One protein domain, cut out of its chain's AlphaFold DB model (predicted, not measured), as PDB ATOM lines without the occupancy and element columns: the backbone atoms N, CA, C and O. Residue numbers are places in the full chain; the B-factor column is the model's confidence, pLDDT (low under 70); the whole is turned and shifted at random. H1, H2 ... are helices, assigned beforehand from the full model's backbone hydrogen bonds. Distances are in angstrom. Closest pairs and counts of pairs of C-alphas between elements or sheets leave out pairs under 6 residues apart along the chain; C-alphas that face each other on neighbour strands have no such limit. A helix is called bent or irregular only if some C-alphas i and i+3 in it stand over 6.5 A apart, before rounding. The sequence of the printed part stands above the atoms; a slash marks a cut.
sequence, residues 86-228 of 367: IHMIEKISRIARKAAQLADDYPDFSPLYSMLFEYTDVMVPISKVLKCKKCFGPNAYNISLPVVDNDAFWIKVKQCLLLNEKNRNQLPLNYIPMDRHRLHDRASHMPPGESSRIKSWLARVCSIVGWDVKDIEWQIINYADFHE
ATOM      1  N   ILE A  86     -25.770 -16.533-102.186       77.88
ATOM      2  CA  ILE A  86     -24.427 -16.081-101.788       77.88
ATOM      3  C   ILE A  86     -23.485 -15.865-102.971       77.88
ATOM      4  O   ILE A  86     -22.741 -14.885-102.993       77.88
ATOM      5  N   HIS A  87     -23.539 -16.746-103.967       74.19
ATOM      6  CA  HIS A  87     -22.698 -16.616-105.156       74.19
ATOM      7  C   HIS A  87     -23.200 -15.539-106.099       74.19
ATOM      8  O   HIS A  87     -22.399 -14.868-106.738       74.19
ATOM      9  N   MET A  88     -24.517 -15.358-106.170       77.81
ATOM     10  CA  MET A  88     -25.104 -14.225-106.867       77.81
ATOM     11  C   MET A  88     -24.568 -12.919-106.268       77.81
ATOM     12  O   MET A  88     -24.059 -12.083-107.003       77.81
ATOM     13  N   ILE A  89     -24.627 -12.768-104.940       82.00
ATOM     14  CA  ILE A  89     -24.124 -11.578-104.243       82.00
ATOM     15  C   ILE A  89     -22.647 -11.352-104.567       82.00
ATOM     16  O   ILE A  89     -22.278 -10.248-104.946       82.00
ATOM     17  N   GLU A  90     -21.820 -12.389-104.462       78.75
ATOM     18  CA  GLU A  90     -20.384 -12.304-104.723       78.75
ATOM     19  C   GLU A  90     -20.075 -11.833-106.155       78.75
ATOM     20  O   GLU A  90     -19.351 -10.858-106.351       78.75
ATOM     21  N   LYS A  91     -20.684 -12.487-107.152       76.81
ATOM     22  CA  LYS A  91     -20.516 -12.191-108.581       76.81
ATOM     23  C   LYS A  91     -20.885 -10.748-108.918       76.81
ATOM     24  O   LYS A  91     -20.129 -10.038-109.570       76.81
ATOM     25  N   ILE A  92     -22.061 -10.336-108.465       81.06
ATOM     26  CA  ILE A  92     -22.659  -9.051-108.814       81.06
ATOM     27  C   ILE A  92     -21.943  -7.916-108.085       81.06
ATOM     28  O   ILE A  92     -21.630  -6.896-108.691       81.06
ATOM     29  N   SER A  93     -21.663  -8.088-106.789       83.00
ATOM     30  CA  SER A  93     -21.108  -7.010-105.962       83.00
ATOM     31  C   SER A  93     -19.712  -6.605-106.422       83.00
ATOM     32  O   SER A  93     -19.413  -5.412-106.467       83.00
ATOM     33  N   ARG A  94     -18.891  -7.586-106.820       82.19
ATOM     34  CA  ARG A  94     -17.545  -7.351-107.346       82.19
ATOM     35  C   ARG A  94     -17.572  -6.577-108.659       82.19
ATOM     36  O   ARG A  94     -16.893  -5.560-108.774       82.19
ATOM     37  N   ILE A  95     -18.362  -7.041-109.630       81.56
ATOM     38  CA  ILE A  95     -18.435  -6.417-110.959       81.56
ATOM     39  C   ILE A  95     -19.061  -5.024-110.868       81.56
ATOM     40  O   ILE A  95     -18.544  -4.093-111.473       81.56
ATOM     41  N   ALA A  96     -20.100  -4.844-110.050       81.44
ATOM     42  CA  ALA A  96     -20.704  -3.533-109.826       81.44
ATOM     43  C   ALA A  96     -19.702  -2.530-109.234       81.44
ATOM     44  O   ALA A  96     -19.607  -1.412-109.729       81.44
ATOM     45  N   ARG A  97     -18.907  -2.924-108.225       83.88
ATOM     46  CA  ARG A  97     -17.882  -2.026-107.673       83.88
ATOM     47  C   ARG A  97     -16.788  -1.721-108.697       83.88
ATOM     48  O   ARG A  97     -16.390  -0.569-108.790       83.88
ATOM     49  N   LYS A  98     -16.307  -2.714-109.455       83.81
ATOM     50  CA  LYS A  98     -15.329  -2.491-110.537       83.81
ATOM     51  C   LYS A  98     -15.863  -1.505-111.581       83.81
ATOM     52  O   LYS A  98     -15.186  -0.537-111.900       83.81
ATOM     53  N   ALA A  99     -17.096  -1.704-112.043       82.00
ATOM     54  CA  ALA A  99     -17.746  -0.812-112.996       82.00
ATOM     55  C   ALA A  99     -17.911   0.614-112.439       82.00
ATOM     56  O   ALA A  99     -17.713   1.568-113.181       82.00
ATOM     57  N   ALA A 100     -18.192   0.766-111.140       82.06
ATOM     58  CA  ALA A 100     -18.239   2.074-110.484       82.06
ATOM     59  C   ALA A 100     -16.874   2.781-110.489       82.06
ATOM     60  O   ALA A 100     -16.812   3.977-110.735       82.06
ATOM     61  N   GLN A 101     -15.784   2.042-110.240       83.56
ATOM     62  CA  GLN A 101     -14.422   2.592-110.303       83.56
ATOM     63  C   GLN A 101     -14.089   3.065-111.718       83.56
ATOM     64  O   GLN A 101     -13.614   4.176-111.894       83.56
ATOM     65  N   LEU A 102     -14.405   2.248-112.724       82.12
ATOM     66  CA  LEU A 102     -14.176   2.616-114.118       82.12
ATOM     67  C   LEU A 102     -15.046   3.803-114.550       82.12
ATOM     68  O   LEU A 102     -14.583   4.642-115.307       82.12
ATOM     69  N   ALA A 103     -16.287   3.911-114.071       79.31
ATOM     70  CA  ALA A 103     -17.152   5.048-114.385       79.31
ATOM     71  C   ALA A 103     -16.653   6.373-113.775       79.31
ATOM     72  O   ALA A 103     -16.881   7.424-114.369       79.31
ATOM     73  N   ASP A 104     -15.959   6.335-112.630       78.06
ATOM     74  CA  ASP A 104     -15.285   7.518-112.070       78.06
ATOM     75  C   ASP A 104     -14.145   8.002-112.990       78.06
ATOM     76  O   ASP A 104     -13.955   9.207-113.155       78.06
ATOM     77  N   ASP A 105     -13.425   7.071-113.625       77.88
ATOM     78  CA  ASP A 105     -12.341   7.370-114.573       77.88
ATOM     79  C   ASP A 105     -12.864   7.730-115.983       77.88
ATOM     80  O   ASP A 105     -12.205   8.462-116.733       77.88
ATOM     81  N   TYR A 106     -14.063   7.240-116.328       76.88
ATOM     82  CA  TYR A 106     -14.715   7.357-117.636       76.88
ATOM     83  C   TYR A 106     -16.213   7.719-117.502       76.88
ATOM     84  O   TYR A 106     -17.084   6.846-117.617       76.88
ATOM     85  N   PRO A 107     -16.549   9.008-117.290       75.81
ATOM     86  CA  PRO A 107     -17.920   9.443-116.991       75.81
ATOM     87  C   PRO A 107     -18.961   9.108-118.067       75.81
ATOM     88  O   PRO A 107     -20.137   8.927-117.745       75.81
ATOM     89  N   ASP A 108     -18.541   8.966-119.327       76.81
ATOM     90  CA  ASP A 108     -19.419   8.610-120.450       76.81
ATOM     91  C   ASP A 108     -20.073   7.227-120.270       76.81
ATOM     92  O   ASP A 108     -21.184   6.991-120.746       76.81
ATOM     93  N   PHE A 109     -19.449   6.333-119.490       75.06
ATOM     94  CA  PHE A 109     -20.012   5.024-119.143       75.06
ATOM     95  C   PHE A 109     -20.878   5.032-117.880       75.06
ATOM     96  O   PHE A 109     -21.410   3.985-117.493       75.06
ATOM     97  N   SER A 110     -21.087   6.193-117.245       72.75
ATOM     98  CA  SER A 110     -21.946   6.308-116.063       72.75
ATOM     99  C   SER A 110     -23.345   5.721-116.295       72.75
ATOM    100  O   SER A 110     -23.776   4.952-115.433       72.75
ATOM    101  N   PRO A 111     -24.063   5.977-117.412       71.94
ATOM    102  CA  PRO A 111     -25.395   5.402-117.644       71.94
ATOM    103  C   PRO A 111     -25.401   3.866-117.660       71.94
ATOM    104  O   PRO A 111     -26.274   3.231-117.065       71.94
ATOM    105  N   LEU A 112     -24.386   3.256-118.270       73.94
ATOM    106  CA  LEU A 112     -24.273   1.806-118.346       73.94
ATOM    107  C   LEU A 112     -23.857   1.172-117.015       73.94
ATOM    108  O   LEU A 112     -24.320   0.090-116.654       73.94
ATOM    109  N   TYR A 113     -23.006   1.841-116.250       73.44
ATOM    110  CA  TYR A 113     -22.684   1.396-114.902       73.44
ATOM    111  C   TYR A 113     -23.921   1.471-113.980       73.44
ATOM    112  O   TYR A 113     -24.242   0.494-113.295       73.44
ATOM    113  N   SER A 114     -24.662   2.582-114.030       69.00
ATOM    114  CA  SER A 114     -25.931   2.787-113.309       69.00
ATOM    115  C   SER A 114     -26.878   1.604-113.494       69.00
ATOM    116  O   SER A 114     -27.448   1.061-112.547       69.00
ATOM    117  N   MET A 115     -26.973   1.149-114.743       71.44
ATOM    118  CA  MET A 115     -27.783   0.018-115.151       71.44
ATOM    119  C   MET A 115     -27.414  -1.276-114.414       71.44
ATOM    120  O   MET A 115     -28.293  -1.941-113.855       71.44
ATOM    121  N   LEU A 116     -26.128  -1.629-114.370       69.50
ATOM    122  CA  LEU A 116     -25.654  -2.889-113.788       69.50
ATOM    123  C   LEU A 116     -26.039  -3.049-112.323       69.50
ATOM    124  O   LEU A 116     -26.391  -4.144-111.885       69.50
ATOM    125  N   PHE A 117     -25.983  -1.950-111.579       69.38
ATOM    126  CA  PHE A 117     -26.373  -1.912-110.179       69.38
ATOM    127  C   PHE A 117     -27.883  -2.149-110.005       69.38
ATOM    128  O   PHE A 117     -28.316  -2.907-109.132       69.38
ATOM    129  N   GLU A 118     -28.701  -1.547-110.865       71.31
ATOM    130  CA  GLU A 118     -30.155  -1.517-110.711       71.31
ATOM    131  C   GLU A 118     -30.849  -2.807-111.163       71.31
ATOM    132  O   GLU A 118     -31.881  -3.193-110.598       71.31
ATOM    133  N   TYR A 119     -30.270  -3.534-112.121       67.88
ATOM    134  CA  TYR A 119     -30.822  -4.811-112.576       67.88
ATOM    135  C   TYR A 119     -30.733  -5.927-111.521       67.88
ATOM    136  O   TYR A 119     -31.529  -6.871-111.535       67.88
ATOM    137  N   THR A 120     -29.856  -5.794-110.524       70.69
ATOM    138  CA  THR A 120     -29.556  -6.853-109.547       70.69
ATOM    139  C   THR A 120     -29.917  -6.474-108.109       70.69
ATOM    140  O   THR A 120     -29.497  -5.442-107.604       70.69
ATOM    141  N   ASP A 121     -30.803  -7.236-107.446       71.25
ATOM    142  CA  ASP A 121     -31.213  -6.958-106.051       71.25
ATOM    143  C   ASP A 121     -30.384  -7.844-105.159       71.25
ATOM    144  O   ASP A 121     -30.779  -8.963-104.841       71.25
ATOM    145  N   VAL A 122     -29.194  -7.369-104.816       76.06
ATOM    146  CA  VAL A 122     -28.343  -8.102-103.887       76.06
ATOM    147  C   VAL A 122     -28.585  -7.683-102.451       76.06
ATOM    148  O   VAL A 122     -28.271  -8.467-101.571       76.06
ATOM    149  N   MET A 123     -29.218  -6.540-102.171       77.12
ATOM    150  CA  MET A 123     -29.372  -6.068-100.792       77.12
ATOM    151  C   MET A 123     -30.381  -6.872 -99.981       77.12
ATOM    152  O   MET A 123     -30.108  -7.197 -98.826       77.12
ATOM    153  N   VAL A 124     -31.539  -7.229-100.549       76.19
ATOM    154  CA  VAL A 124     -32.493  -8.104 -99.843       76.19
ATOM    155  C   VAL A 124     -31.847  -9.469 -99.538       76.19
ATOM    156  O   VAL A 124     -31.875  -9.900 -98.380       76.19
ATOM    157  N   PRO A 125     -31.187 -10.127-100.509       79.81
ATOM    158  CA  PRO A 125     -30.381 -11.320-100.268       79.81
ATOM    159  C   PRO A 125     -29.230 -11.139 -99.265       79.81
ATOM    160  O   PRO A 125     -29.085 -11.964 -98.363       79.81
ATOM    161  N   ILE A 126     -28.450 -10.057 -99.357       83.12
ATOM    162  CA  ILE A 126     -27.386  -9.698 -98.404       83.12
ATOM    163  C   ILE A 126     -27.985  -9.615 -97.003       83.12
ATOM    164  O   ILE A 126     -27.495 -10.265 -96.086       83.12
ATOM    165  N   SER A 127     -29.095  -8.895 -96.838       80.25
ATOM    166  CA  SER A 127     -29.797  -8.759 -95.563       80.25
ATOM    167  C   SER A 127     -30.248 -10.111 -95.014       80.25
ATOM    168  O   SER A 127     -30.002 -10.420 -93.847       80.25
ATOM    169  N   LYS A 128     -30.834 -10.966 -95.859       79.94
ATOM    170  CA  LYS A 128     -31.260 -12.321 -95.484       79.94
ATOM    171  C   LYS A 128     -30.091 -13.180 -94.992       79.94
ATOM    172  O   LYS A 128     -30.233 -13.862 -93.976       79.94
ATOM    173  N   VAL A 129     -28.949 -13.144 -95.680       81.31
ATOM    174  CA  VAL A 129     -27.741 -13.876 -95.275       81.31
ATOM    175  C   VAL A 129     -27.193 -13.296 -93.975       81.31
ATOM    176  O   VAL A 129     -27.082 -14.021 -92.990       81.31
ATOM    177  N   LEU A 130     -26.927 -11.988 -93.926       80.12
ATOM    178  CA  LEU A 130     -26.336 -11.305 -92.771       80.12
ATOM    179  C   LEU A 130     -27.174 -11.458 -91.484       80.12
ATOM    180  O   LEU A 130     -26.617 -11.437 -90.387       80.12
ATOM    181  N   LYS A 131     -28.496 -11.662 -91.599       78.25
ATOM    182  CA  LYS A 131     -29.422 -11.883 -90.471       78.25
ATOM    183  C   LYS A 131     -29.680 -13.364 -90.134       78.25
ATOM    184  O   LYS A 131     -30.454 -13.659 -89.219       78.25
ATOM    185  N   CYS A 132     -29.059 -14.325 -90.826       78.50
ATOM    186  CA  CYS A 132     -29.365 -15.749 -90.652       78.50
ATOM    187  C   CYS A 132     -28.819 -16.348 -89.341       78.50
ATOM    188  O   CYS A 132     -27.694 -16.843 -89.257       78.50
ATOM    189  N   LYS A 133     -29.664 -16.417 -88.308       75.44
ATOM    190  CA  LYS A 133     -29.284 -16.971 -86.993       75.44
ATOM    191  C   LYS A 133     -28.920 -18.461 -87.009       75.44
ATOM    192  O   LYS A 133     -28.154 -18.888 -86.156       75.44
ATOM    193  N   LYS A 134     -29.442 -19.245 -87.958       77.06
ATOM    194  CA  LYS A 134     -29.131 -20.683 -88.098       77.06
ATOM    195  C   LYS A 134     -27.719 -20.905 -88.621       77.06
ATOM    196  O   LYS A 134     -26.988 -21.753 -88.120       77.06
ATOM    197  N   CYS A 135     -27.326 -20.099 -89.609       74.94
ATOM    198  CA  CYS A 135     -26.001 -20.214 -90.190       74.94
ATOM    199  C   CYS A 135     -24.920 -19.623 -89.286       74.94
ATOM    200  O   CYS A 135     -23.837 -20.181 -89.180       74.94
ATOM    201  N   PHE A 136     -25.208 -18.525 -88.586       71.75
ATOM    202  CA  PHE A 136     -24.216 -17.873 -87.728       71.75
ATOM    203  C   PHE A 136     -24.289 -18.309 -86.251       71.75
ATOM    204  O   PHE A 136     -23.316 -18.114 -85.527       71.75
ATOM    205  N   GLY A 137     -25.364 -18.984 -85.828       57.66
ATOM    206  CA  GLY A 137     -25.582 -19.545 -84.489       57.66
ATOM    207  C   GLY A 137     -25.945 -18.505 -83.409       57.66
ATOM    208  O   GLY A 137     -25.559 -17.342 -83.518       57.66
ATOM    209  N   PRO A 138     -26.633 -18.899 -82.316       48.53
ATOM    210  CA  PRO A 138     -26.933 -18.001 -81.195       48.53
ATOM    211  C   PRO A 138     -25.670 -17.666 -80.386       48.53
ATOM    212  O   PRO A 138     -25.371 -16.499 -80.184       48.53
ATOM    213  N   ASN A 139     -24.844 -18.664 -80.034       40.28
ATOM    214  CA  ASN A 139     -23.614 -18.492 -79.234       40.28
ATOM    215  C   ASN A 139     -22.452 -17.797 -79.958       40.28
ATOM    216  O   ASN A 139     -21.430 -17.475 -79.346       40.28
ATOM    217  N   ALA A 140     -22.615 -17.485 -81.240       44.59
ATOM    218  CA  ALA A 140     -21.842 -16.438 -81.882       44.59
ATOM    219  C   ALA A 140     -22.420 -15.060 -81.513       44.59
ATOM    220  O   ALA A 140     -22.556 -14.207 -82.377       44.59
ATOM    221  N   TYR A 141     -22.710 -14.812 -80.230       38.69
ATOM    222  CA  TYR A 141     -23.254 -13.558 -79.682       38.69
ATOM    223  C   TYR A 141     -22.337 -12.328 -79.900       38.69
ATOM    224  O   TYR A 141     -22.722 -11.208 -79.599       38.69
ATOM    225  N   ASN A 142     -21.148 -12.512 -80.493       45.59
ATOM    226  CA  ASN A 142     -20.296 -11.445 -81.050       45.59
ATOM    227  C   ASN A 142     -20.510 -11.200 -82.568       45.59
ATOM    228  O   ASN A 142     -19.784 -10.411 -83.165       45.59
ATOM    229  N   ILE A 143     -21.436 -11.923 -83.204       50.12
ATOM    230  CA  ILE A 143     -21.913 -11.794 -84.596       50.12
ATOM    231  C   ILE A 143     -23.431 -11.494 -84.623       50.12
ATOM    232  O   ILE A 143     -24.005 -11.304 -85.692       50.12
ATOM    233  N   SER A 144     -24.113 -11.430 -83.469       54.69
ATOM    234  CA  SER A 144     -25.477 -10.893 -83.428       54.69
ATOM    235  C   SER A 144     -25.476  -9.486 -84.015       54.69
ATOM    236  O   SER A 144     -24.472  -8.781 -83.879       54.69
ATOM    237  N   LEU A 145     -26.587  -9.096 -84.644       58.12
ATOM    238  CA  LEU A 145     -26.745  -7.785 -85.260       58.12
ATOM    239  C   LEU A 145     -26.135  -6.706 -84.351       58.12
ATOM    240  O   LEU A 145     -26.476  -6.643 -83.166       58.12
ATOM    241  N   PRO A 146     -25.147  -5.940 -84.853       62.72
ATOM    242  CA  PRO A 146     -24.332  -5.053 -84.024       62.72
ATOM    243  C   PRO A 146     -25.160  -3.941 -83.371       62.72
ATOM    244  O   PRO A 146     -24.704  -3.326 -82.409       62.72
ATOM    245  N   VAL A 147     -26.376  -3.736 -83.879       68.75
ATOM    246  CA  VAL A 147     -27.404  -2.816 -83.406       68.75
ATOM    247  C   VAL A 147     -28.750  -3.550 -83.387       68.75
ATOM    248  O   VAL A 147     -28.909  -4.568 -84.065       68.75
ATOM    249  N   VAL A 148     -29.709  -3.050 -82.604       70.31
ATOM    250  CA  VAL A 148     -31.073  -3.605 -82.536       70.31
ATOM    251  C   VAL A 148     -31.664  -3.714 -83.944       70.31
ATOM    252  O   VAL A 148     -31.577  -2.767 -84.725       70.31
ATOM    253  N   ASP A 149     -32.251  -4.871 -84.260       71.56
ATOM    254  CA  ASP A 149     -32.899  -5.123 -85.550       71.56
ATOM    255  C   ASP A 149     -34.249  -4.407 -85.613       71.56
ATOM    256  O   ASP A 149     -35.291  -4.975 -85.295       71.56
ATOM    257  N   ASN A 150     -34.203  -3.124 -85.945       71.94
ATOM    258  CA  ASN A 150     -35.368  -2.283 -86.170       71.94
ATOM    259  C   ASN A 150     -35.270  -1.607 -87.543       71.94
ATOM    260  O   ASN A 150     -34.292  -1.792 -88.273       71.94
ATOM    261  N   ASP A 151     -36.258  -0.783 -87.880       68.19
ATOM    262  CA  ASP A 151     -36.320  -0.091 -89.173       68.19
ATOM    263  C   ASP A 151     -35.098   0.811 -89.441       68.19
ATOM    264  O   ASP A 151     -34.778   1.109 -90.588       68.19
ATOM    265  N   ALA A 152     -34.351   1.190 -88.398       73.19
ATOM    266  CA  ALA A 152     -33.134   1.989 -88.506       73.19
ATOM    267  C   ALA A 152     -31.839   1.159 -88.607       73.19
ATOM    268  O   ALA A 152     -30.759   1.746 -88.702       73.19
ATOM    269  N   PHE A 153     -31.904  -0.181 -88.593       77.81
ATOM    270  CA  PHE A 153     -30.723  -1.053 -88.614       77.81
ATOM    271  C   PHE A 153     -29.783  -0.715 -89.783       77.81
ATOM    272  O   PHE A 153     -28.607  -0.412 -89.574       77.81
ATOM    273  N   TRP A 154     -30.301  -0.714 -91.015       79.19
ATOM    274  CA  TRP A 154     -29.489  -0.474 -92.213       79.19
ATOM    275  C   TRP A 154     -29.015   0.971 -92.332       79.19
ATOM    276  O   TRP A 154     -27.891   1.195 -92.774       79.19
ATOM    277  N   ILE A 155     -29.810   1.928 -91.850       77.19
ATOM    278  CA  ILE A 155     -29.424   3.341 -91.777       77.19
ATOM    279  C   ILE A 155     -28.194   3.499 -90.874       77.19
ATOM    280  O   ILE A 155     -27.214   4.126 -91.270       77.19
ATOM    281  N   LYS A 156     -28.192   2.867 -89.692       78.50
ATOM    282  CA  LYS A 156     -27.043   2.892 -88.772       78.50
ATOM    283  C   LYS A 156     -25.806   2.220 -89.365       78.50
ATOM    284  O   LYS A 156     -24.706   2.760 -89.253       78.50
ATOM    285  N   VAL A 157     -25.973   1.064 -90.016       83.12
ATOM    286  CA  VAL A 157     -24.863   0.377 -90.697       83.12
ATOM    287  C   VAL A 157     -24.279   1.273 -91.792       83.12
ATOM    288  O   VAL A 157     -23.073   1.508 -91.782       83.12
ATOM    289  N   LYS A 158     -25.116   1.847 -92.666       82.69
ATOM    290  CA  LYS A 158     -24.703   2.795 -93.714       82.69
ATOM    291  C   LYS A 158     -23.931   3.979 -93.128       82.69
ATOM    292  O   LYS A 158     -22.819   4.256 -93.566       82.69
ATOM    293  N   GLN A 159     -24.480   4.644 -92.111       80.12
ATOM    294  CA  GLN A 159     -23.836   5.786 -91.452       80.12
ATOM    295  C   GLN A 159     -22.473   5.414 -90.864       80.12
ATOM    296  O   GLN A 159     -21.509   6.148 -91.042       80.12
ATOM    297  N   CYS A 160     -22.363   4.256 -90.210       84.00
ATOM    298  CA  CYS A 160     -21.094   3.761 -89.684       84.00
ATOM    299  C   CYS A 160     -20.052   3.545 -90.792       84.00
ATOM    300  O   CYS A 160     -18.873   3.863 -90.604       84.00
ATOM    301  N   LEU A 161     -20.464   2.975 -91.926       85.62
ATOM    302  CA  LEU A 161     -19.578   2.757 -93.066       85.62
ATOM    303  C   LEU A 161     -19.160   4.083 -93.709       85.62
ATOM    304  O   LEU A 161     -17.985   4.245 -94.025       85.62
ATOM    305  N   LEU A 162     -20.077   5.048 -93.818       79.56
ATOM    306  CA  LEU A 162     -19.788   6.390 -94.323       79.56
ATOM    307  C   LEU A 162     -18.909   7.209 -93.376       79.56
ATOM    308  O   LEU A 162     -18.099   7.980 -93.859       79.56
ATOM    309  N   LEU A 163     -19.014   7.071 -92.052       76.75
ATOM    310  CA  LEU A 163     -18.132   7.764 -91.093       76.75
ATOM    311  C   LEU A 163     -16.676   7.274 -91.144       76.75
ATOM    312  O   LEU A 163     -15.790   7.872 -90.542       76.75
ATOM    313  N   ASN A 164     -16.407   6.167 -91.833       77.88
ATOM    314  CA  ASN A 164     -15.056   5.681 -92.039       77.88
ATOM    315  C   ASN A 164     -14.367   6.474 -93.155       77.88
ATOM    316  O   ASN A 164     -14.649   6.241 -94.329       77.88
ATOM    317  N   GLU A 165     -13.407   7.330 -92.807       71.38
ATOM    318  CA  GLU A 165     -12.601   8.084 -93.784       71.38
ATOM    319  C   GLU A 165     -11.950   7.176 -94.830       71.38
ATOM    320  O   GLU A 165     -11.951   7.484 -96.018       71.38
ATOM    321  N   LYS A 166     -11.485   5.989 -94.420       76.50
ATOM    322  CA  LYS A 166     -10.922   5.011 -95.355       76.50
ATOM    323  C   LYS A 166     -11.938   4.574 -96.410       76.50
ATOM    324  O   LYS A 166     -11.560   4.386 -97.556       76.50
ATOM    325  N   ASN A 167     -13.207   4.410 -96.041       76.12
ATOM    326  CA  ASN A 167     -14.235   4.002 -96.996       76.12
ATOM    327  C   ASN A 167     -14.630   5.176 -97.892       76.12
ATOM    328  O   ASN A 167     -14.748   4.969 -99.091       76.12
ATOM    329  N   ARG A 168     -14.745   6.396 -97.347       70.56
ATOM    330  CA  ARG A 168     -14.989   7.606 -98.151       70.56
ATOM    331  C   ARG A 168     -13.935   7.823 -99.230       70.56
ATOM    332  O   ARG A 168     -14.281   8.215-100.331       70.56
ATOM    333  N   ASN A 169     -12.673   7.541 -98.910       69.31
ATOM    334  CA  ASN A 169     -11.555   7.826 -99.805       69.31
ATOM    335  C   ASN A 169     -11.217   6.664-100.756       69.31
ATOM    336  O   ASN A 169     -10.487   6.873-101.716       69.31
ATOM    337  N   GLN A 170     -11.652   5.430-100.468       74.75
ATOM    338  CA  GLN A 170     -11.268   4.235-101.247       74.75
ATOM    339  C   GLN A 170     -12.404   3.620-102.061       74.75
ATOM    340  O   GLN A 170     -12.141   2.775-102.919       74.75
ATOM    341  N   LEU A 171     -13.653   3.941-101.737       78.50
ATOM    342  CA  LEU A 171     -14.813   3.416-102.439       78.50
ATOM    343  C   LEU A 171     -15.272   4.432-103.495       78.50
ATOM    344  O   LEU A 171     -15.302   5.620-103.184       78.50
ATOM    345  N   PRO A 172     -15.658   3.990-104.704       73.94
ATOM    346  CA  PRO A 172     -16.232   4.880-105.712       73.94
ATOM    347  C   PRO A 172     -17.642   5.292-105.264       73.94
ATOM    348  O   PRO A 172     -18.584   4.501-105.346       73.94
ATOM    349  N   LEU A 173     -17.780   6.482-104.674       71.00
ATOM    350  CA  LEU A 173     -19.033   6.970-104.070       71.00
ATOM    351  C   LEU A 173     -19.683   8.121-104.856       71.00
ATOM    352  O   LEU A 173     -20.734   8.604-104.451       71.00
ATOM    353  N   ASN A 174     -19.108   8.551-105.982       62.62
ATOM    354  CA  ASN A 174     -19.554   9.753-106.704       62.62
ATOM    355  C   ASN A 174     -20.937   9.613-107.365       62.62
ATOM    356  O   ASN A 174     -21.525  10.600-107.797       62.62
ATOM    357  N   TYR A 175     -21.468   8.391-107.447       58.28
ATOM    358  CA  TYR A 175     -22.687   8.097-108.193       58.28
ATOM    359  C   TYR A 175     -23.991   8.389-107.429       58.28
ATOM    360  O   TYR A 175     -25.052   8.572-108.027       58.28
ATOM    361  N   ILE A 176     -23.945   8.463-106.101       56.09
ATOM    362  CA  ILE A 176     -25.083   8.948-105.321       56.09
ATOM    363  C   ILE A 176     -24.849  10.435-105.064       56.09
ATOM    364  O   ILE A 176     -23.793  10.788-104.536       56.09
ATOM    365  N   PRO A 177     -25.814  11.319-105.396       52.25
ATOM    366  CA  PRO A 177     -25.693  12.739-105.100       52.25
ATOM    367  C   PRO A 177     -25.247  12.925-103.651       52.25
ATOM    368  O   PRO A 177     -25.850  12.338-102.750       52.25
ATOM    369  N   MET A 178     -24.213  13.732-103.408       49.06
ATOM    370  CA  MET A 178     -23.654  13.948-102.063       49.06
ATOM    371  C   MET A 178     -24.728  14.362-101.037       49.06
ATOM    372  O   MET A 178     -24.623  14.052 -99.849       49.06
ATOM    373  N   ASP A 179     -25.823  14.962-101.509       49.50
ATOM    374  CA  ASP A 179     -27.023  15.293-100.739       49.50
ATOM    375  C   ASP A 179     -27.758  14.084-100.138       49.50
ATOM    376  O   ASP A 179     -28.382  14.199 -99.086       49.50
ATOM    377  N   ARG A 180     -27.677  12.915-100.777       52.00
ATOM    378  CA  ARG A 180     -28.235  11.631-100.312       52.00
ATOM    379  C   ARG A 180     -27.250  10.843 -99.443       52.00
ATOM    380  O   ARG A 180     -27.637   9.962 -98.677       52.00
ATOM    381  N   HIS A 181     -25.976  11.220 -99.476       52.94
ATOM    382  CA  HIS A 181     -24.963  10.774 -98.520       52.94
ATOM    383  C   HIS A 181     -24.925  11.598 -97.230       52.94
ATOM    384  O   HIS A 181     -24.052  11.365 -96.386       52.94
ATOM    385  N   ARG A 182     -25.876  12.523 -97.033       55.31
ATOM    386  CA  ARG A 182     -25.987  13.285 -95.789       55.31
ATOM    387  C   ARG A 182     -26.056  12.325 -94.607       55.31
ATOM    388  O   ARG A 182     -26.960  11.500 -94.475       55.31
ATOM    389  N   LEU A 183     -25.066  12.443 -93.730       54.28
ATOM    390  CA  LEU A 183     -25.155  11.884 -92.394       54.28
ATOM    391  C   LEU A 183     -26.366  12.547 -91.738       54.28
ATOM    392  O   LEU A 183     -26.311  13.731 -91.424       54.28
ATOM    393  N   HIS A 184     -27.477  11.825 -91.568       56.44
ATOM    394  CA  HIS A 184     -28.554  12.340 -90.720       56.44
ATOM    395  C   HIS A 184     -27.978  12.664 -89.336       56.44
ATOM    396  O   HIS A 184     -27.098  11.935 -88.876       56.44
ATOM    397  N   ASP A 185     -28.526  13.662 -88.635       47.59
ATOM    398  CA  ASP A 185     -28.096  14.054 -87.279       47.59
ATOM    399  C   ASP A 185     -28.025  12.882 -86.285       47.59
ATOM    400  O   ASP A 185     -27.301  12.920 -85.301       47.59
ATOM    401  N   ARG A 186     -28.696  11.762 -86.572       50.03
ATOM    402  CA  ARG A 186     -28.567  10.506 -85.817       50.03
ATOM    403  C   ARG A 186     -27.158   9.887 -85.842       50.03
ATOM    404  O   ARG A 186     -26.853   9.075 -84.972       50.03
ATOM    405  N   ALA A 187     -26.296  10.248 -86.792       50.38
ATOM    406  CA  ALA A 187     -24.923   9.748 -86.886       50.38
ATOM    407  C   ALA A 187     -24.029  10.272 -85.749       50.38
ATOM    408  O   ALA A 187     -23.148   9.544 -85.292       50.38
ATOM    409  N   SER A 188     -24.290  11.484 -85.240       50.66
ATOM    410  CA  SER A 188     -23.601  12.043 -84.064       50.66
ATOM    411  C   SER A 188     -24.038  11.385 -82.747       50.66
ATOM    412  O   SER A 188     -23.424  11.613 -81.710       50.66
ATOM    413  N   HIS A 189     -25.065  10.528 -82.789       56.62
ATOM    414  CA  HIS A 189     -25.637   9.842 -81.631       56.62
ATOM    415  C   HIS A 189     -25.246   8.358 -81.560       56.62
ATOM    416  O   HIS A 189     -25.808   7.617 -80.752       56.62
ATOM    417  N   MET A 190     -24.323   7.879 -82.407       66.56
ATOM    418  CA  MET A 190     -23.857   6.493 -82.312       66.56
ATOM    419  C   MET A 190     -23.071   6.288 -81.004       66.56
ATOM    420  O   MET A 190     -22.060   6.962 -80.797       66.56
ATOM    421  N   PRO A 191     -23.485   5.346 -80.133       69.44
ATOM    422  CA  PRO A 191     -22.763   5.027 -78.912       69.44
ATOM    423  C   PRO A 191     -21.279   4.708 -79.163       69.44
ATOM    424  O   PRO A 191     -20.939   4.060 -80.166       69.44
ATOM    425  N   PRO A 192     -20.380   5.079 -78.233       71.12
ATOM    426  CA  PRO A 192     -18.968   4.731 -78.322       71.12
ATOM    427  C   PRO A 192     -18.763   3.226 -78.557       71.12
ATOM    428  O   PRO A 192     -19.300   2.378 -77.846       71.12
ATOM    429  N   GLY A 193     -17.976   2.881 -79.579       75.31
ATOM    430  CA  GLY A 193     -17.656   1.493 -79.930       75.31
ATOM    431  C   GLY A 193     -18.668   0.778 -80.839       75.31
ATOM    432  O   GLY A 193     -18.332  -0.286 -81.364       75.31
ATOM    433  N   GLU A 194     -19.848   1.350 -81.108       78.44
ATOM    434  CA  GLU A 194     -20.852   0.760 -82.013       78.44
ATOM    435  C   GLU A 194     -20.307   0.617 -83.442       78.44
ATOM    436  O   GLU A 194     -20.379  -0.462 -84.032       78.44
ATOM    437  N   SER A 195     -19.621   1.645 -83.953       78.44
ATOM    438  CA  SER A 195     -18.990   1.602 -85.282       78.44
ATOM    439  C   SER A 195     -17.950   0.477 -85.418       78.44
ATOM    440  O   SER A 195     -17.952  -0.284 -86.389       78.44
ATOM    441  N   SER A 196     -17.090   0.305 -84.409       79.75
ATOM    442  CA  SER A 196     -16.080  -0.764 -84.391       79.75
ATOM    443  C   SER A 196     -16.721  -2.156 -84.366       79.75
ATOM    444  O   SER A 196     -16.257  -3.078 -85.049       79.75
ATOM    445  N   ARG A 197     -17.835  -2.307 -83.635       81.50
ATOM    446  CA  ARG A 197     -18.624  -3.545 -83.605       81.50
ATOM    447  C   ARG A 197     -19.257  -3.847 -84.961       81.50
ATOM    448  O   ARG A 197     -19.135  -4.983 -85.407       81.50
ATOM    449  N   ILE A 198     -19.862  -2.859 -85.627       83.19
ATOM    450  CA  ILE A 198     -20.457  -3.014 -86.967       83.19
ATOM    451  C   ILE A 198     -19.399  -3.465 -87.982       83.19
ATOM    452  O   ILE A 198     -19.602  -4.464 -88.669       83.19
ATOM    453  N   LYS A 199     -18.241  -2.795 -88.035       83.62
ATOM    454  CA  LYS A 199     -17.154  -3.161 -88.961       83.62
ATOM    455  C   LYS A 199     -16.610  -4.562 -88.688       83.62
ATOM    456  O   LYS A 199     -16.458  -5.367 -89.602       83.62
ATOM    457  N   SER A 200     -16.350  -4.878 -87.418       82.88
ATOM    458  CA  SER A 200     -15.849  -6.198 -87.016       82.88
ATOM    459  C   SER A 200     -16.847  -7.310 -87.337       82.88
ATOM    460  O   SER A 200     -16.451  -8.403 -87.748       82.88
ATOM    461  N   TRP A 201     -18.140  -7.032 -87.156       84.31
ATOM    462  CA  TRP A 201     -19.229  -7.926 -87.526       84.31
ATOM    463  C   TRP A 201     -19.248  -8.178 -89.035       84.31
ATOM    464  O   TRP A 201     -19.135  -9.333 -89.449       84.31
ATOM    465  N   LEU A 202     -19.300  -7.120 -89.850       86.12
ATOM    466  CA  LEU A 202     -19.384  -7.235 -91.305       86.12
ATOM    467  C   LEU A 202     -18.161  -7.950 -91.890       86.12
ATOM    468  O   LEU A 202     -18.313  -8.914 -92.640       86.12
ATOM    469  N   ALA A 203     -16.953  -7.560 -91.473       84.62
ATOM    470  CA  ALA A 203     -15.711  -8.198 -91.906       84.62
ATOM    471  C   ALA A 203     -15.672  -9.691 -91.550       84.62
ATOM    472  O   ALA A 203     -15.197 -10.521 -92.329       84.62
ATOM    473  N   ARG A 204     -16.196 -10.063 -90.375       79.12
ATOM    474  CA  ARG A 204     -16.263 -11.464 -89.957       79.12
ATOM    475  C   ARG A 204     -17.260 -12.262 -90.784       79.12
ATOM    476  O   ARG A 204     -16.930 -13.385 -91.160       79.12
ATOM    477  N   VAL A 205     -18.443 -11.717 -91.064       80.12
ATOM    478  CA  VAL A 205     -19.438 -12.412 -91.889       80.12
ATOM    479  C   VAL A 205     -18.931 -12.574 -93.321       80.12
ATOM    480  O   VAL A 205     -18.936 -13.695 -93.826       80.12
ATOM    481  N   CYS A 206     -18.391 -11.511 -93.926       83.81
ATOM    482  CA  CYS A 206     -17.801 -11.564 -95.266       83.81
ATOM    483  C   CYS A 206     -16.677 -12.608 -95.336       83.81
ATOM    484  O   CYS A 206     -16.675 -13.456 -96.219       83.81
ATOM    485  N   SER A 207     -15.789 -12.646 -94.338       78.62
ATOM    486  CA  SER A 207     -14.720 -13.652 -94.245       78.62
ATOM    487  C   SER A 207     -15.241 -15.093 -94.189       78.62
ATOM    488  O   SER A 207     -14.665 -15.979 -94.817       78.62
ATOM    489  N   ILE A 208     -16.326 -15.341 -93.449       74.50
ATOM    490  CA  ILE A 208     -16.944 -16.668 -93.328       74.50
ATOM    491  C   ILE A 208     -17.577 -17.089 -94.660       74.50
ATOM    492  O   ILE A 208     -17.303 -18.183 -95.155       74.50
ATOM    493  N   VAL A 209     -18.395 -16.213 -95.243       76.12
ATOM    494  CA  VAL A 209     -19.127 -16.492 -96.483       76.12
ATOM    495  C   VAL A 209     -18.182 -16.569 -97.689       76.12
ATOM    496  O   VAL A 209     -18.412 -17.364 -98.598       76.12
ATOM    497  N   GLY A 210     -17.068 -15.838 -97.643       75.94
ATOM    498  CA  GLY A 210     -16.139 -15.684 -98.757       75.94
ATOM    499  C   GLY A 210     -16.475 -14.470 -99.622       75.94
ATOM    500  O   GLY A 210     -16.328 -14.537-100.824       75.94
ATOM    501  N   TRP A 211     -16.953 -13.373 -99.043       83.94
ATOM    502  CA  TRP A 211     -17.119 -12.111 -99.765       83.94
ATOM    503  C   TRP A 211     -15.940 -11.177 -99.504       83.94
ATOM    504  O   TRP A 211     -15.399 -11.159 -98.391       83.94
ATOM    505  N   ASP A 212     -15.578 -10.360-100.493       86.56
ATOM    506  CA  ASP A 212     -14.734  -9.196-100.243       86.56
ATOM    507  C   ASP A 212     -15.556  -8.165 -99.464       86.56
ATOM    508  O   ASP A 212     -16.648  -7.761 -99.866       86.56
ATOM    509  N   VAL A 213     -15.034  -7.749 -98.311       88.38
ATOM    510  CA  VAL A 213     -15.720  -6.791 -97.445       88.38
ATOM    511  C   VAL A 213     -15.957  -5.458 -98.157       88.38
ATOM    512  O   VAL A 213     -16.995  -4.851 -97.930       88.38
ATOM    513  N   LYS A 214     -15.061  -5.026 -99.057       88.62
ATOM    514  CA  LYS A 214     -15.208  -3.762 -99.790       88.62
ATOM    515  C   LYS A 214     -16.381  -3.802-100.758       88.62
ATOM    516  O   LYS A 214     -17.112  -2.821-100.849       88.62
ATOM    517  N   ASP A 215     -16.578  -4.927-101.446       87.56
ATOM    518  CA  ASP A 215     -17.701  -5.116-102.371       87.56
ATOM    519  C   ASP A 215     -19.031  -4.993-101.617       87.56
ATOM    520  O   ASP A 215     -19.944  -4.293-102.048       87.56
ATOM    521  N   ILE A 216     -19.121  -5.625-100.444       88.25
ATOM    522  CA  ILE A 216     -20.340  -5.624 -99.627       88.25
ATOM    523  C   ILE A 216     -20.560  -4.280 -98.924       88.25
ATOM    524  O   ILE A 216     -21.690  -3.803 -98.871       88.25
ATOM    525  N   GLU A 217     -19.508  -3.647 -98.398       88.06
ATOM    526  CA  GLU A 217     -19.594  -2.301 -97.820       88.06
ATOM    527  C   GLU A 217     -20.093  -1.293 -98.852       88.06
ATOM    528  O   GLU A 217     -21.009  -0.522 -98.565       88.06
ATOM    529  N   TRP A 218     -19.541  -1.353-100.063       85.75
ATOM    530  CA  TRP A 218     -19.958  -0.521-101.181       85.75
ATOM    531  C   TRP A 218     -21.431  -0.744-101.544       85.75
ATOM    532  O   TRP A 218     -22.188   0.222-101.648       85.75
ATOM    533  N   GLN A 219     -21.868  -2.004-101.649       82.62
ATOM    534  CA  GLN A 219     -23.269  -2.347-101.919       82.62
ATOM    535  C   GLN A 219     -24.216  -1.848-100.822       82.62
ATOM    536  O   GLN A 219     -25.268  -1.299-101.131       82.62
ATOM    537  N   ILE A 220     -23.858  -1.998 -99.542       82.94
ATOM    538  CA  ILE A 220     -24.688  -1.521 -98.426       82.94
ATOM    539  C   ILE A 220     -24.811   0.004 -98.450       82.94
ATOM    540  O   ILE A 220     -25.911   0.521 -98.247       82.94
ATOM    541  N   ILE A 221     -23.705   0.721 -98.688       80.75
ATOM    542  CA  ILE A 221     -23.712   2.187 -98.760       80.75
ATOM    543  C   ILE A 221     -24.633   2.649 -99.884       80.75
ATOM    544  O   ILE A 221     -25.496   3.492 -99.643       80.75
ATOM    545  N   ASN A 222     -24.465   2.073-101.078       75.50
ATOM    546  CA  ASN A 222     -25.188   2.529-102.252       75.50
ATOM    547  C   ASN A 222     -26.663   2.117-102.209       75.50
ATOM    548  O   ASN A 222     -27.550   2.934-102.423       75.50
ATOM    549  N   TYR A 223     -26.966   0.872-101.846       71.44
ATOM    550  CA  TYR A 223     -28.332   0.352-101.899       71.44
ATOM    551  C   TYR A 223     -29.253   0.865-100.789       71.44
ATOM    552  O   TYR A 223     -30.468   0.920-100.988       71.44
ATOM    553  N   ALA A 224     -28.715   1.253 -99.629       62.44
ATOM    554  CA  ALA A 224     -29.529   1.821 -98.554       62.44
ATOM    555  C   ALA A 224     -30.320   3.061 -99.020       62.44
ATOM    556  O   ALA A 224     -31.472   3.213 -98.626       62.44
ATOM    557  N   ASP A 225     -29.756   3.860 -99.931       57.25
ATOM    558  CA  ASP A 225     -30.420   5.034-100.519       57.25
ATOM    559  C   ASP A 225     -31.474   4.667-101.573       57.25
ATOM    560  O   ASP A 225     -32.548   5.268-101.653       57.25
ATOM    561  N   PHE A 226     -31.225   3.619-102.356       54.53
ATOM    562  CA  PHE A 226     -32.150   3.170-103.404       54.53
ATOM    563  C   PHE A 226     -33.352   2.374-102.877       54.53
ATOM    564  O   PHE A 226     -34.363   2.242-103.574       54.53
ATOM    565  N   HIS A 227     -33.296   1.871-101.640       52.84
ATOM    566  CA  HIS A 227     -34.482   1.342-100.958       52.84
ATOM    567  C   HIS A 227     -35.560   2.431-100.749       52.84
ATOM    568  O   HIS A 227     -36.751   2.108-100.655       52.84
ATOM    569  N   GLU A 228     -35.150   3.703-100.733       49.09
ATOM    570  CA  GLU A 228     -36.003   4.872-100.494       49.09
ATOM    571  C   GLU A 228     -36.341   5.644-101.784       49.09
ATOM    572  O   GLU A 228     -37.404   6.253-101.860       49.09
TER     573      GLU A 228
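What this domain is: This is residues 86 to 228 of the 367 residues of an uncharacterized protein of Trichophyton rubrum CBS 288.86 (UniProt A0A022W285). Helix H9 lies through the middle of a rounded cluster of helices, with H1, H5 and H8 packed round it at steep or nearly right angles. H2 folds back beside H1 as a helical hairpin at one end of the longest axis; little H4 and the loop of residues 137 to 147 make the other end, and residues 171 to 184 run along the outside to short H7. The printed part has 143 residues, with nine named helices, H1 to H9 in order, and no named strand; its class is all helix. It is compact, with a radius of gyration of the C-alphas of 15.0 A, and spans 49 by 35 by 25 A.

How they stand to each other: H1, residues 86 to 105, and H2, residues 107 to 119, form a hairpin: residues 96 to 104 of H1 touch H2 at a shallow tilt of 17 degrees, opposite ways, with C-alphas 103 and 110 closest at 5.2 A. H3, residues 123 to 130, touches residues 86 to 89 of H1; the closest C-alphas are those of Ile 89 and Ile 126, 6.9 A apart. H4, residues 133 to 136, touches no helix. The hub is H9, residues 213 to 226. H1 touches it about perpendicular, at 80 degrees, with C-alphas 93 and 215 closest at 5.3 A. H3 and H9 only just touch, with 3 pairs of C-alphas within 8 A, the closest those of Met 123 and Tyr 223 at 6.6 A. H5, residues 153 to 162, touches H9 at a steep tilt of 61 degrees, with C-alphas 158 and 221 closest at 5.2 A. H6, residues 165 to 170, touches no helix but is near H9. H7, residues 185 to 189, only just touches H5, with 3 pairs within 8 A; C-alphas 159 and 187 are closest, at 6.1 A. H8, residues 194 to 209, touches H5 with residues 195 to 199, where C-alphas 160 and 195 are closest at 5.3 A, and H9 with residues 202 to 207, where C-alphas 206 and 213 are closest at 5.6 A. Every O i to N i+4 pair is within hydrogen-bond range in H1, H3, H5, H6 and H8, against 7 of 9 in H2, 8 of 10 in H9 and 0 of 1 in H7, where 2 of 2 O i to N i+3 pairs are; H4 is too short for such a pair.

Where its parts are: H1 begins at C-alpha 86 (-24.427, -16.081, -101.788) and is 29.3 A long. H2 is 19.7 A long and irregular: C-alphas 108 and 111 are 7.3 A apart. H8 is 22.6 A long. H9 is 20.1 A long and ends at C-alpha 226 (-32.150, 3.170, -103.404).

The domain as a whole: The C-alphas of Asp 108 and Asn 139 are the two farthest apart, at 49.5 A. The printed part has no cut; its long links are H4 to H5, 16 residues, and H6 to H7, 14 residues. The mean pLDDT of the printed part is 72.4, and 40 residues are under 70, among them 137 to 147, 174 to 191 and 224 to 228.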